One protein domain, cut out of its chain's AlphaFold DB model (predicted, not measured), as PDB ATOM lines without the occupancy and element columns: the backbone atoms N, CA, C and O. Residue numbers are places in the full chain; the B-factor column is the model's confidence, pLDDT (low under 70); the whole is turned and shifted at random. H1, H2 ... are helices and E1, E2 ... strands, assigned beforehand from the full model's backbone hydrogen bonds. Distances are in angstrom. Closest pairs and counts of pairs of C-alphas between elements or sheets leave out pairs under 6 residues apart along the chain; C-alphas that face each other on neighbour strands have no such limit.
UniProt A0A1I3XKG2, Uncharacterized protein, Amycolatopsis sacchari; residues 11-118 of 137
ATOM      1  N   GLU A  11      29.961  25.510  34.151       94.75
ATOM      2  CA  GLU A  11      30.734  26.653  34.620       94.75
ATOM      3  C   GLU A  11      30.818  27.772  33.584       94.75
ATOM      4  O   GLU A  11      30.797  27.556  32.371       94.75
ATOM      5  N   ILE A  12      30.977  28.987  34.096       94.94
ATOM      6  CA  ILE A  12      31.360  30.175  33.348       94.94
ATOM      7  C   ILE A  12      32.763  30.554  33.791       94.94
ATOM      8  O   ILE A  12      33.021  30.707  34.983       94.94
ATOM      9  N   ARG A  13      33.646  30.787  32.821       95.19
ATOM     10  CA  ARG A  13      34.894  31.529  33.016       95.19
ATOM     11  C   ARG A  13      34.784  32.841  32.260       95.19
ATOM     12  O   ARG A  13      34.418  32.851  31.082       95.19
ATOM     13  N   PHE A  14      35.051  33.944  32.940       93.69
ATOM     14  CA  PHE A  14      34.846  35.280  32.403       93.69
ATOM     15  C   PHE A  14      35.956  36.218  32.872       93.69
ATOM     16  O   PHE A  14      36.406  36.121  34.007       93.69
ATOM     17  N   VAL A  15      36.394  37.124  31.999       93.50
ATOM     18  CA  VAL A  15      37.299  38.213  32.376       93.50
ATOM     19  C   VAL A  15      36.457  39.464  32.531       93.50
ATOM     20  O   VAL A  15      35.818  39.909  31.577       93.50
ATOM     21  N   LEU A  16      36.428  40.005  33.744       91.50
ATOM     22  CA  LEU A  16      35.759  41.256  34.031       91.50
ATOM     23  C   LEU A  16      36.717  42.410  33.738       91.50
ATOM     24  O   LEU A  16      37.563  42.755  34.559       91.50
ATOM     25  N   ASP A  17      36.561  42.998  32.558       90.88
ATOM     26  CA  ASP A  17      37.332  44.150  32.085       90.88
ATOM     27  C   ASP A  17      36.484  45.432  32.175       90.88
ATOM     28  O   ASP A  17      36.074  46.036  31.184       90.88
ATOM     29  N   GLY A  18      36.104  45.778  33.408       86.69
ATOM     30  CA  GLY A  18      35.349  46.988  33.728       86.69
ATOM     31  C   GLY A  18      33.826  46.826  33.879       86.69
ATOM     32  O   GLY A  18      33.255  45.758  33.632       86.69
ATOM     33  N   PRO A  19      33.123  47.903  34.284       84.38
ATOM     34  CA  PRO A  19      31.722  47.834  34.717       84.38
ATOM     35  C   PRO A  19      30.739  47.365  33.638       84.38
ATOM     36  O   PRO A  19      29.763  46.675  33.936       84.38
ATOM     37  N   ALA A  20      30.994  47.689  32.366       88.81
ATOM     38  CA  ALA A  20      30.139  47.268  31.254       88.81
ATOM     39  C   ALA A  20      30.105  45.736  31.086       88.81
ATOM     40  O   ALA A  20      29.081  45.166  30.691       88.81
ATOM     41  N   ALA A  21      31.196  45.052  31.445       92.50
ATOM     42  CA  ALA A  21      31.305  43.604  31.352       92.50
ATOM     43  C   ALA A  21      30.435  42.877  32.403       92.50
ATOM     44  O   ALA A  21      30.031  41.734  32.167       92.50
ATOM     45  N   LEU A  22      30.011  43.551  33.486       92.56
ATOM     46  CA  LEU A  22      29.067  42.993  34.468       92.56
ATOM     47  C   LEU A  22      27.717  42.635  33.835       92.56
ATOM     48  O   LEU A  22      27.119  41.618  34.177       92.56
ATOM     49  N   ALA A  23      27.225  43.431  32.881       94.12
ATOM     50  CA  ALA A  23      25.962  43.130  32.205       94.12
ATOM     51  C   ALA A  23      26.046  41.837  31.379       94.12
ATOM     52  O   ALA A  23      25.082  41.072  31.323       94.12
ATOM     53  N   VAL A  24      27.202  41.580  30.760       95.56
ATOM     54  CA  VAL A  24      27.470  40.345  30.015       95.56
ATOM     55  C   VAL A  24      27.560  39.162  30.976       95.56
ATOM     56  O   VAL A  24      26.916  38.142  30.736       95.56
ATOM     57  N   LEU A  25      28.300  39.316  32.078       95.44
ATOM     58  CA  LEU A  25      28.422  38.297  33.115       95.44
ATOM     59  C   LEU A  25      27.051  37.909  33.685       95.44
ATOM     60  O   LEU A  25      26.716  36.729  33.698       95.44
ATOM     61  N   ARG A  26      26.210  38.887  34.049       96.62
ATOM     62  CA  ARG A  26      24.849  38.632  34.552       96.62
ATOM     63  C   ARG A  26      23.985  37.864  33.555       96.62
ATOM     64  O   ARG A  26      23.255  36.968  33.962       96.62
ATOM     65  N   ARG A  27      24.057  38.185  32.257       96.56
ATOM     66  CA  ARG A  27      23.327  37.422  31.227       96.56
ATOM     67  C   ARG A  27      23.783  35.966  31.190       96.56
ATOM     68  O   ARG A  27      22.950  35.081  31.302       96.56
ATOM     69  N   ARG A  28      25.096  35.727  31.157       96.94
ATOM     70  CA  ARG A  28      25.642  34.362  31.154       96.94
ATOM     71  C   ARG A  28      25.253  33.578  32.404       96.94
ATOM     72  O   ARG A  28      24.913  32.408  32.297       96.94
ATOM     73  N   VAL A  29      25.273  34.213  33.578       96.69
ATOM     74  CA  VAL A  29      24.854  33.570  34.834       96.69
ATOM     75  C   VAL A  29      23.371  33.210  34.809       96.69
ATOM     76  O   VAL A  29      23.023  32.122  35.252       96.69
ATOM     77  N   ARG A  30      22.501  34.055  34.237       96.38
ATOM     78  CA  ARG A  30      21.087  33.694  34.023       96.38
ATOM     79  C   ARG A  30      20.932  32.471  33.129       96.38
ATOM     80  O   ARG A  30      20.121  31.608  33.442       96.38
ATOM     81  N   ASP A  31      21.722  32.382  32.063       95.69
ATOM     82  CA  ASP A  31      21.679  31.236  31.154       95.69
ATOM     83  C   ASP A  31      22.142  29.947  31.867       95.69
ATOM     84  O   ASP A  31      21.472  28.913  31.792       95.69
ATOM     85  N   LEU A  32      23.239  30.028  32.634       94.19
ATOM     86  CA  LEU A  32      23.767  28.931  33.461       94.19
ATOM     87  C   LEU A  32      22.755  28.459  34.520       94.19
ATOM     88  O   LEU A  32      22.578  27.263  34.759       94.19
ATOM     89  N   LEU A  33      22.078  29.405  35.164       93.62
ATOM     90  CA  LEU A  33      21.094  29.153  36.214       93.62
ATOM     91  C   LEU A  33      19.663  29.080  35.665       93.62
ATOM     92  O   LEU A  33      18.697  29.273  36.402       93.62
ATOM     93  N   SER A  34      19.502  28.770  34.376       91.56
ATOM     94  CA  SER A  34      18.178  28.595  33.784       91.56
ATOM     95  C   SER A  34      17.391  27.494  34.510       91.56
ATOM     96  O   SER A  34      17.915  26.428  34.847       91.56
ATOM     97  N   GLY A  35      16.121  27.787  34.803       88.25
ATOM     98  CA  GLY A  35      15.222  26.903  35.552       88.25
ATOM     99  C   GLY A  35      15.315  27.003  37.079       88.25
ATOM    100  O   GLY A  35      14.506  26.374  37.753       88.25
ATOM    101  N   VAL A  36      16.247  27.784  37.634       91.06
ATOM    102  CA  VAL A  36      16.287  28.098  39.074       91.06
ATOM    103  C   VAL A  36      15.126  29.032  39.445       91.06
ATOM    104  O   VAL A  36      14.673  29.823  38.615       91.06
ATOM    105  N   ALA A  37      14.638  28.942  40.687       91.25
ATOM    106  CA  ALA A  37      13.628  29.857  41.210       91.25
ATOM    107  C   ALA A  37      14.095  31.319  41.109       91.25
ATOM    108  O   ALA A  37      15.260  31.631  41.346       91.25
ATOM    109  N   GLU A  38      13.181  32.234  40.777       92.50
ATOM    110  CA  GLU A  38      13.528  33.637  40.520       92.50
ATOM    111  C   GLU A  38      14.252  34.292  41.701       92.50
ATOM    112  O   GLU A  38      15.258  34.969  41.497       92.50
ATOM    113  N   LYS A  39      13.793  34.034  42.931       93.00
ATOM    114  CA  LYS A  39      14.439  34.528  44.149       93.00
ATOM    115  C   LYS A  39      15.908  34.094  44.224       93.00
ATOM    116  O   LYS A  39      16.784  34.937  44.381       93.00
ATOM    117  N   ASP A  40      16.185  32.807  44.048       94.12
ATOM    118  CA  ASP A  40      17.545  32.271  44.168       94.12
ATOM    119  C   ASP A  40      18.434  32.727  43.005       94.12
ATOM    120  O   ASP A  40      19.631  32.956  43.175       94.12
ATOM    121  N   LEU A  41      17.852  32.916  41.816       95.25
ATOM    122  CA  LEU A  41      18.543  33.532  40.688       95.25
ATOM    123  C   LEU A  41      18.936  34.983  41.003       95.25
ATOM    124  O   LEU A  41      20.046  35.396  40.667       95.25
ATOM    125  N   ILE A  42      18.046  35.761  41.623       95.88
ATOM    126  CA  ILE A  42      18.336  37.135  42.052       95.88
ATOM    127  C   ILE A  42      19.458  37.131  43.093       95.88
ATOM    128  O   ILE A  42      20.435  37.859  42.908       95.88
ATOM    129  N   ASP A  43      19.370  36.277  44.114       96.19
ATOM    130  CA  ASP A  43      20.388  36.160  45.163       96.19
ATOM    131  C   ASP A  43      21.756  35.788  44.561       96.19
ATOM    132  O   ASP A  43      22.760  36.459  44.812       96.19
ATOM    133  N   ALA A  44      21.796  34.796  43.663       96.56
ATOM    134  CA  ALA A  44      23.013  34.404  42.954       96.56
ATOM    135  C   ALA A  44      23.588  35.539  42.089       96.56
ATOM    136  O   ALA A  44      24.801  35.745  42.062       96.56
ATOM    137  N   LEU A  45      22.743  36.302  41.389       96.94
ATOM    138  CA  LEU A  45      23.192  37.437  40.579       96.94
ATOM    139  C   LEU A  45      23.745  38.580  41.431       96.94
ATOM    140  O   LEU A  45      24.717  39.210  41.011       96.94
ATOM    141  N   LEU A  46      23.146  38.853  42.591       96.56
ATOM    142  CA  LEU A  46      23.635  39.862  43.532       96.56
ATOM    143  C   LEU A  46      24.996  39.457  44.100       96.56
ATOM    144  O   LEU A  46      25.928  40.255  44.039       96.56
ATOM    145  N   VAL A  47      25.140  38.202  44.538       96.19
ATOM    146  CA  VAL A  47      26.420  37.665  45.021       96.19
ATOM    147  C   VAL A  47      27.490  37.720  43.931       96.19
ATOM    148  O   VAL A  47      28.580  38.232  44.179       96.19
ATOM    149  N   VAL A  48      27.193  37.271  42.703       96.06
ATOM    150  CA  VAL A  48      28.138  37.371  41.576       96.06
ATOM    151  C   VAL A  48      28.557  38.817  41.335       96.06
ATOM    152  O   VAL A  48      29.740  39.092  41.132       96.06
ATOM    153  N   ASN A  49      27.597  39.742  41.318       95.12
ATOM    154  CA  ASN A  49      27.865  41.140  41.022       95.12
ATOM    155  C   ASN A  49      28.746  41.776  42.103       95.12
ATOM    156  O   ASN A  49      29.689  42.484  41.755       95.12
ATOM    157  N   GLU A  50      28.477  41.495  43.377       93.50
ATOM    158  CA  GLU A  50      29.265  42.002  44.499       93.50
ATOM    159  C   GLU A  50      30.693  41.446  44.466       93.50
ATOM    160  O   GLU A  50      31.660  42.201  44.387       93.50
ATOM    161  N   VAL A  51      30.832  40.119  44.410       92.19
ATOM    162  CA  VAL A  51      32.128  39.429  44.399       92.19
ATOM    163  C   VAL A  51      32.995  39.880  43.217       92.19
ATOM    164  O   VAL A  51      34.178  40.177  43.383       92.19
ATOM    165  N   ALA A  52      32.412  39.989  42.020       92.06
ATOM    166  CA  ALA A  52      33.140  40.430  40.835       92.06
ATOM    167  C   ALA A  52      33.542  41.914  40.912       92.06
ATOM    168  O   ALA A  52      34.654  42.272  40.519       92.06
ATOM    169  N   THR A  53      32.675  42.771  41.461       90.06
ATOM    170  CA  THR A  53      32.970  44.200  41.652       90.06
ATOM    171  C   THR A  53      34.108  44.400  42.651       90.06
ATOM    172  O   THR A  53      35.044  45.143  42.357       90.06
ATOM    173  N   LEU A  54      34.086  43.690  43.782       87.88
ATOM    174  CA  LEU A  54      35.155  43.729  44.784       87.88
ATOM    175  C   LEU A  54      36.499  43.303  44.200       87.88
ATOM    176  O   LEU A  54      37.511  43.969  44.427       87.88
ATOM    177  N   ALA A  55      36.513  42.220  43.421       85.25
ATOM    178  CA  ALA A  55      37.729  41.750  42.770       85.25
ATOM    179  C   ALA A  55      38.281  42.765  41.771       85.25
ATOM    180  O   ALA A  55      39.484  43.001  41.755       85.25
ATOM    181  N   TRP A  56      37.419  43.388  40.964       87.69
ATOM    182  CA  TRP A  56      37.843  44.397  39.995       87.69
ATOM    183  C   TRP A  56      38.423  45.648  40.669       87.69
ATOM    184  O   TRP A  56      39.506  46.096  40.294       87.69
ATOM    185  N   ILE A  57      37.753  46.164  41.707       86.44
ATOM    186  CA  ILE A  57      38.246  47.302  42.499       86.44
ATOM    187  C   ILE A  57      39.595  46.959  43.140       86.44
ATOM    188  O   ILE A  57      40.537  47.742  43.048       86.44
ATOM    189  N   SER A  58      39.705  45.776  43.747       83.50
ATOM    190  CA  SER A  58      40.915  45.358  44.467       83.50
ATOM    191  C   SER A  58      42.089  45.048  43.540       83.50
ATOM    192  O   SER A  58      43.235  45.276  43.910       83.50
ATOM    193  N   ALA A  59      41.831  44.530  42.337       83.19
ATOM    194  CA  ALA A  59      42.872  44.232  41.358       83.19
ATOM    195  C   ALA A  59      43.387  45.485  40.625       83.19
ATOM    196  O   ALA A  59      44.455  45.429  40.017       83.19
ATOM    197  N   GLY A  60      42.633  46.592  40.634       83.31
ATOM    198  CA  GLY A  60      42.972  47.798  39.872       83.31
ATOM    199  C   GLY A  60      42.975  47.585  38.349       83.31
ATOM    200  O   GLY A  60      43.626  48.338  37.627       83.31
ATOM    201  N   GLY A  61      42.286  46.550  37.852       84.69
ATOM    202  CA  GLY A  61      42.342  46.123  36.453       84.69
ATOM    203  C   GLY A  61      41.495  44.876  36.162       84.69
ATOM    204  O   GLY A  61      40.694  44.467  37.006       84.69
ATOM    205  N   PRO A  62      41.644  44.269  34.967       89.12
ATOM    206  CA  PRO A  62      40.875  43.091  34.578       89.12
ATOM    207  C   PRO A  62      41.052  41.933  35.563       89.12
ATOM    208  O   PRO A  62      42.180  41.585  35.915       89.12
ATOM    209  N   CYS A  63      39.955  41.294  35.975       89.19
ATOM    210  CA  CYS A  63      39.997  40.166  36.910       89.19
ATOM    211  C   CYS A  63      39.267  38.930  36.370       89.19
ATOM    212  O   CYS A  63      38.305  39.020  35.603       89.19
ATOM    213  N   ALA A  64      39.750  37.747  36.750       91.88
ATOM    214  CA  ALA A  64      39.129  36.486  36.368       91.88
ATOM    215  C   ALA A  64      37.986  36.143  37.330       91.88
ATOM    216  O   ALA A  64      38.178  36.104  38.546       91.88
ATOM    217  N   VAL A  65      36.822  35.842  36.758       93.69
ATOM    218  CA  VAL A  65      35.615  35.399  37.456       93.69
ATOM    219  C   VAL A  65      35.266  33.988  36.996       93.69
ATOM    220  O   VAL A  65      35.186  33.713  35.793       93.69
ATOM    221  N   ARG A  66      35.021  33.094  37.952       96.44
ATOM    222  CA  ARG A  66      34.485  31.755  37.722       96.44
ATOM    223  C   ARG A  66      33.147  31.618  38.439       96.44
ATOM    224  O   ARG A  66      33.035  31.963  39.606       96.44
ATOM    225  N   VAL A  67      32.131  31.117  37.747       96.56
ATOM    226  CA  VAL A  67      30.828  30.792  38.347       96.56
ATOM    227  C   VAL A  67      30.530  29.336  38.041       96.56
ATOM    228  O   VAL A  67      30.585  28.942  36.879       96.56
ATOM    229  N   LEU A  68      30.246  28.541  39.063       95.25
ATOM    230  CA  LEU A  68      29.982  27.113  38.959       95.25
ATOM    231  C   LEU A  68      28.570  26.814  39.443       95.25
ATOM    232  O   LEU A  68      28.158  27.297  40.495       95.25
ATOM    233  N   LYS A  69      27.863  25.955  38.716       93.38
ATOM    234  CA  LYS A  69      26.653  25.292  39.195       93.38
ATOM    235  C   LYS A  69      27.029  23.892  39.666       93.38
ATOM    236  O   LYS A  69      27.362  23.012  38.867       93.38
ATOM    237  N   LEU A  70      27.041  23.707  40.978       90.62
ATOM    238  CA  LEU A  70      27.403  22.457  41.630       90.62
ATOM    239  C   LEU A  70      26.222  21.478  41.615       90.62
ATOM    240  O   LEU A  70      25.052  21.855  41.529       90.62
ATOM    241  N   ARG A  71      26.533  20.179  41.670       85.81
ATOM    242  CA  ARG A  71      25.526  19.104  41.586       85.81
ATOM    243  C   ARG A  71      24.636  19.000  42.823       85.81
ATOM    244  O   ARG A  71      23.595  18.360  42.753       85.81
ATOM    245  N   ASP A  72      25.066  19.585  43.930       86.69
ATOM    246  CA  ASP A  72      24.331  19.642  45.193       86.69
ATOM    247  C   ASP A  72      23.284  20.768  45.227       86.69
ATOM    248  O   ASP A  72      22.624  20.949  46.244       86.69
ATOM    249  N   GLY A  73      23.112  21.499  44.120       89.50
ATOM    250  CA  GLY A  73      22.193  22.629  44.050       89.50
ATOM    251  C   GLY A  73      22.820  23.943  44.503       89.50
ATOM    252  O   GLY A  73      22.090  24.880  44.770       89.50
ATOM    253  N   THR A  74      24.144  24.058  44.576       93.19
ATOM    254  CA  THR A  74      24.808  25.313  44.960       93.19
ATOM    255  C   THR A  74      25.342  26.063  43.736       93.19
ATOM    256  O   THR A  74      25.964  25.469  42.855       93.19
ATOM    257  N   ALA A  75      25.160  27.383  43.679       95.94
ATOM    258  CA  ALA A  75      25.930  28.258  42.798       95.94
ATOM    259  C   ALA A  75      27.146  28.795  43.553       95.94
ATOM    260  O   ALA A  75      26.995  29.484  44.559       95.94
ATOM    261  N   ARG A  76      28.351  28.514  43.057       96.50
ATOM    262  CA  ARG A  76      29.603  29.012  43.633       96.50
ATOM    263  C   ARG A  76      30.227  30.047  42.712       96.50
ATOM    264  O   ARG A  76      30.479  29.764  41.544       96.50
ATOM    265  N   THR A  77      30.496  31.230  43.236       96.94
ATOM    266  CA  THR A  77      31.255  32.279  42.551       96.94
ATOM    267  C   THR A  77      32.655  32.317  43.124       96.94
ATOM    268  O   THR A  77      32.812  32.270  44.337       96.94
ATOM    269  N   GLU A  78      33.659  32.422  42.265       95.38
ATOM    270  CA  GLU A  78      35.060  32.560  42.636       95.38
ATOM    271  C   GLU A  78      35.711  33.660  41.811       95.38
ATOM    272  O   GLU A  78      35.488  33.772  40.603       95.38
ATOM    273  N   VAL A  79      36.551  34.455  42.454       92.62
ATOM    274  CA  VAL A  79      37.313  35.518  41.807       92.62
ATOM    275  C   VAL A  79      38.725  35.551  42.351       92.62
ATOM    276  O   VAL A  79      38.946  35.376  43.551       92.62
ATOM    277  N   ALA A  80      39.680  35.816  41.463       87.25
ATOM    278  CA  ALA A  80      41.025  36.159  41.893       87.25
ATOM    279  C   ALA A  80      40.976  37.526  42.590       87.25
ATOM    280  O   ALA A  80      40.562  38.523  41.999       87.25
ATOM    281  N   CYS A  81      41.371  37.553  43.854       72.75
ATOM    282  CA  CYS A  81      41.323  38.701  44.736       72.75
ATOM    283  C   CYS A  81      42.672  38.807  45.472       72.75
ATOM    284  O   CYS A  81      43.069  37.853  46.146       72.75
ATOM    285  N   PRO A  82      43.422  39.915  45.339       65.00
ATOM    286  CA  PRO A  82      44.645  40.093  46.115       65.00
ATOM    287  C   PRO A  82      44.326  40.119  47.620       65.00
ATOM    288  O   PRO A  82      43.282  40.623  48.030       65.00
ATOM    289  N   ALA A  83      45.223  39.571  48.449       58.94
ATOM    290  CA  ALA A  83      45.003  39.350  49.886       58.94
ATOM    291  C   ALA A  83      44.693  40.633  50.695       58.94
ATOM    292  O   ALA A  83      44.128  40.554  51.782       58.94
ATOM    293  N   GLU A  84      45.021  41.805  50.147       62.22
ATOM    294  CA  GLU A  84      44.776  43.133  50.727       62.22
ATOM    295  C   GLU A  84      43.527  43.822  50.151       62.22
ATOM    296  O   GLU A  84      43.436  45.049  50.139       62.22
ATOM    297  N   ALA A  85      42.569  43.056  49.623       64.56
ATOM    298  CA  ALA A  85      41.337  43.608  49.072       64.56
ATOM    299  C   ALA A  85      40.659  44.590  50.041       64.56
ATOM    300  O   ALA A  85      40.508  44.318  51.233       64.56
ATOM    301  N   ALA A  86      40.250  45.747  49.520       64.81
ATOM    302  CA  ALA A  86      39.586  46.788  50.292       64.81
ATOM    303  C   ALA A  86      38.123  46.389  50.542       64.81
ATOM    304  O   ALA A  86      37.213  46.772  49.807       64.81
ATOM    305  N   TRP A  87      37.909  45.571  51.569       75.44
ATOM    306  CA  TRP A  87      36.582  45.153  52.009       75.44
ATOM    307  C   TRP A  87      35.833  46.321  52.632       75.44
ATOM    308  O   TRP A  87      36.312  46.939  53.581       75.44
ATOM    309  N   THR A  88      34.628  46.584  52.141       80.75
ATOM    310  CA  THR A  88      33.687  47.453  52.844       80.75
ATOM    311  C   THR A  88      32.836  46.611  53.791       80.75
ATOM    312  O   THR A  88      32.531  45.448  53.508       80.75
ATOM    313  N   ASP A  89      32.407  47.189  54.914       86.38
ATOM    314  CA  ASP A  89      31.469  46.513  55.819       86.38
ATOM    315  C   ASP A  89      30.142  46.192  55.113       86.38
ATOM    316  O   ASP A  89      29.526  45.160  55.367       86.38
ATOM    317  N   SER A  90      29.733  47.027  54.153       87.06
ATOM    318  CA  SER A  90      28.546  46.797  53.325       87.06
ATOM    319  C   SER A  90      28.652  45.533  52.471       87.06
ATOM    320  O   SER A  90      27.685  44.778  52.391       87.06
ATOM    321  N   ALA A  91      29.818  45.272  51.874       88.06
ATOM    322  CA  ALA A  91      30.053  44.065  51.092       88.06
ATOM    323  C   ALA A  91      29.935  42.799  51.950       88.06
ATOM    324  O   ALA A  91      29.308  41.822  51.543       88.06
ATOM    325  N   ARG A  92      30.494  42.834  53.166       89.69
ATOM    326  CA  ARG A  92      30.381  41.727  54.128       89.69
ATOM    327  C   ARG A  92      28.934  41.468  54.519       89.69
ATOM    328  O   ARG A  92      28.484  40.338  54.405       89.69
ATOM    329  N   LEU A  93      28.194  42.516  54.881       92.25
ATOM    330  CA  LEU A  93      26.780  42.402  55.247       92.25
ATOM    331  C   LEU A  93      25.923  41.824  54.112       92.25
ATOM    332  O   LEU A  93      25.021  41.031  54.370       92.25
ATOM    333  N   LEU A  94      26.204  42.196  52.858       93.69
ATOM    334  CA  LEU A  94      25.514  41.627  51.702       93.69
ATOM    335  C   LEU A  94      25.816  40.131  51.558       93.69
ATOM    336  O   LEU A  94      24.891  39.338  51.384       93.69
ATOM    337  N   LEU A  95      27.090  39.738  51.648       94.00
ATOM    338  CA  LEU A  95      27.483  38.332  51.553       94.00
ATOM    339  C   LEU A  95      26.937  37.503  52.721       94.00
ATOM    340  O   LEU A  95      26.431  36.413  52.479       94.00
ATOM    341  N   ASP A  96      26.946  38.027  53.945       94.44
ATOM    342  CA  ASP A  96      26.355  37.372  55.121       94.44
ATOM    343  C   ASP A  96      24.833  37.195  54.993       94.44
ATOM    344  O   ASP A  96      24.270  36.247  55.539       94.44
ATOM    345  N   GLY A  97      24.155  38.099  54.277       94.38
ATOM    346  CA  GLY A  97      22.707  38.045  54.073       94.38
ATOM    347  C   GLY A  97      22.251  37.161  52.910       94.38
ATOM    348  O   GLY A  97      21.141  36.632  52.957       94.38
ATOM    349  N   LEU A  98      23.068  37.018  51.860       95.12
ATOM    350  CA  LEU A  98      22.674  36.343  50.612       95.12
ATOM    351  C   LEU A  98      23.412  35.029  50.356       95.12
ATOM    352  O   LEU A  98      22.848  34.115  49.752       95.12
ATOM    353  N   ALA A  99      24.675  34.926  50.767       95.94
ATOM    354  CA  ALA A  99      25.447  33.711  50.583       95.94
ATOM    355  C   ALA A  99      25.180  32.752  51.748       95.94
ATOM    356  O   ALA A  99      25.203  33.134  52.913       95.94
ATOM    357  N   ALA A 100      24.994  31.472  51.440       95.69
ATOM    358  CA  ALA A 100      24.976  30.435  52.463       95.69
ATOM    359  C   ALA A 100      26.349  30.313  53.137       95.69
ATOM    360  O   ALA A 100      26.445  30.031  54.332       95.69
ATOM    361  N   ARG A 101      27.419  30.495  52.354       96.12
ATOM    362  CA  ARG A 101      28.812  30.482  52.807       96.12
ATOM    363  C   ARG A 101      29.646  31.380  51.914       96.12
ATOM    364  O   ARG A 101      29.432  31.428  50.707       96.12
ATOM    365  N   TRP A 102      30.651  32.026  52.478       95.25
ATOM    366  CA  TRP A 102      31.655  32.745  51.707       95.25
ATOM    367  C   TRP A 102      32.975  32.768  52.471       95.25
ATOM    368  O   TRP A 102      33.029  32.455  53.663       95.25
ATOM    369  N   GLY A 103      34.058  33.089  51.775       91.69
ATOM    370  CA  GLY A 103      35.370  33.176  52.391       91.69
ATOM    371  C   GLY A 103      36.472  33.533  51.409       91.69
ATOM    372  O   GLY A 103      36.241  33.757  50.220       91.69
ATOM    373  N   ILE A 104      37.691  33.572  51.935       88.88
ATOM    374  CA  ILE A 104      38.909  33.829  51.173       88.88
ATOM    375  C   ILE A 104      39.837  32.635  51.379       88.88
ATOM    376  O   ILE A 104      40.088  32.240  52.516       88.88
ATOM    377  N   ASP A 105      40.330  32.061  50.286       88.44
ATOM    378  CA  ASP A 105      41.355  31.018  50.291       88.44
ATOM    379  C   ASP A 105      42.567  31.494  49.480       88.44
ATOM    380  O   ASP A 105      42.511  31.619  48.253       88.44
ATOM    381  N   GLY A 106      43.645  31.853  50.180       87.00
ATOM    382  CA  GLY A 106      44.822  32.489  49.592       87.00
ATOM    383  C   GLY A 106      44.474  33.795  48.872       87.00
ATOM    384  O   GLY A 106      44.249  34.823  49.502       87.00
ATOM    385  N   THR A 107      44.440  33.744  47.540       87.06
ATOM    386  CA  THR A 107      44.104  34.872  46.651       87.06
ATOM    387  C   THR A 107      42.759  34.684  45.949       87.06
ATOM    388  O   THR A 107      42.507  35.280  44.906       87.06
ATOM    389  N   THR A 108      41.895  33.810  46.461       90.44
ATOM    390  CA  THR A 108      40.577  33.553  45.873       90.44
ATOM    391  C   THR A 108      39.488  33.923  46.857       90.44
ATOM    392  O   THR A 108      39.349  33.289  47.900       90.44
ATOM    393  N   LEU A 109      38.676  34.916  46.503       91.44
ATOM    394  CA  LEU A 109      37.395  35.143  47.159       91.44
ATOM    395  C   LEU A 109      36.366  34.211  46.530       91.44
ATOM    396  O   LEU A 109      36.253  34.139  45.306       91.44
ATOM    397  N   TRP A 110      35.604  33.520  47.366       94.69
ATOM    398  CA  TRP A 110      34.502  32.680  46.936       94.69
ATOM    399  C   TRP A 110      33.234  32.914  47.760       94.69
ATOM    400  O   TRP A 110      33.294  33.253  48.941       94.69
ATOM    401  N   ALA A 111      32.078  32.702  47.133       96.75
ATOM    402  CA  ALA A 111      30.766  32.766  47.772       96.75
ATOM    403  C   ALA A 111      29.813  31.728  47.166       96.75
ATOM    404  O   ALA A 111      29.851  31.467  45.962       96.75
ATOM    405  N   GLU A 112      28.966  31.139  48.001       97.31
ATOM    406  CA  GLU A 112      28.047  30.051  47.676       97.31
ATOM    407  C   GLU A 112      26.602  30.461  47.960       97.31
ATOM    408  O   GLU A 112      26.285  30.914  49.056       97.31
ATOM    409  N   VAL A 113      25.719  30.252  46.988       97.06
ATOM    410  CA  VAL A 113      24.269  30.438  47.122       97.06
ATOM    411  C   VAL A 113      23.591  29.090  46.937       97.06
ATOM    412  O   VAL A 113      23.826  28.411  45.938       97.06
ATOM    413  N   VAL A 114      22.753  28.698  47.895       94.94
ATOM    414  CA  VAL A 114      21.930  27.489  47.773       94.94
ATOM    415  C   VAL A 114      20.779  27.797  46.826       94.94
ATOM    416  O   VAL A 114      19.997  28.710  47.061       94.94
ATOM    417  N   LEU A 115      20.691  27.029  45.749       91.19
ATOM    418  CA  LEU A 115      19.609  27.084  44.784       91.19
ATOM    419  C   LEU A 115      18.581  26.046  45.219       91.19
ATOM    420  O   LEU A 115      18.902  24.857  45.330       91.19
ATOM    421  N   ALA A 116      17.342  26.464  45.460       80.31
ATOM    422  CA  ALA A 116      16.282  25.501  45.674       80.31
ATOM    423  C   ALA A 116      16.168  24.602  44.428       80.31
ATOM    424  O   ALA A 116      16.342  25.077  43.294       80.31
ATOM    425  N   PRO A 117      15.874  23.298  44.596       64.62
ATOM    426  CA  PRO A 117      15.501  22.480  43.456       64.62
ATOM    427  C   PRO A 117      14.342  23.174  42.726       64.62
ATOM    428  O   PRO A 117      13.475  23.753  43.390       64.62
ATOM    429  N   PRO A 118      14.313  23.148  41.379       55.91
ATOM    430  CA  PRO A 118      13.215  23.741  40.637       55.91
ATOM    431  C   PRO A 118      11.918  23.155  41.183       55.91
ATOM    432  O   PRO A 118      11.740  21.933  41.189       55.91
TER     433      PRO A 118
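This is residues 11 to 118 of the 137 residues of an uncharacterized protein of Amycolatopsis sacchari (UniProt A0A1I3XKG2). A twisted sheet of five strands has three helices side by side over one face, H2 between H1 and H3, and its other face bare. The printed part has 108 residues, in the order E1 H1 H2 E2 E3 H3 E4 E5; the sheet runs E1 E2 E3 E5 E4, antiparallel throughout. The class is mixed, helices and strands, in two layers, compact with a radius of gyration of the C-alphas of 12.7 A and spans of 38 by 25 by 21 A.

Start at edge strand E1, residues 11 to 16; N 14 is within hydrogen-bond range of O 65 in E2, residues 63 to 69, at 2.9 A. H1, residues 19 to 32, is over E1 and E2 at a height over the sheet of 8.7 A. It touches H2, residues 38 to 59, in a helical hairpin, closest at C-alphas 26 and 45, 6.4 A, opposite ways at 37 degrees, only just steep. H2 is over E2 and E3, residues 74 to 80, on the same face; in the hairpin E2 and E3, N 66 and O 78 are 2.8 A apart. H3, residues 89 to 98, also on that face, touches residues 43 to 50 of H2 alone, closest at C-alphas 98 and 43, 5.9 A. E4, residues 101 to 105, and E5, residues 108 to 114, form a hairpin: N 103 and O 110, 2.9 A; N 77 of E3 and O 111 are 2.8 A apart. E3, H3 and E4 make a split strand-helix-strand unit, two strands running the same way with E5 between, its crossover right-handed. O i to N i+4 pairs are all within range in H2 and H3, 8 of 10 in H1.

Find C-alpha 11 at (30.734, 26.653, 34.620), where E1 begins. H2 runs 31.2 A from C-alpha 38 at (13.528, 33.637, 40.520); H1 is 20.5 A and E2 20.1 A long. E5 ends at C-alpha 114, (21.930, 27.489, 47.773).

The C-alphas of Glu 84 and Pro 118 are farthest apart, 38.4 A. The printed part has no cut and no long link. Look for pLDDT under 70 at residues 82 to 86 and 117 to 118.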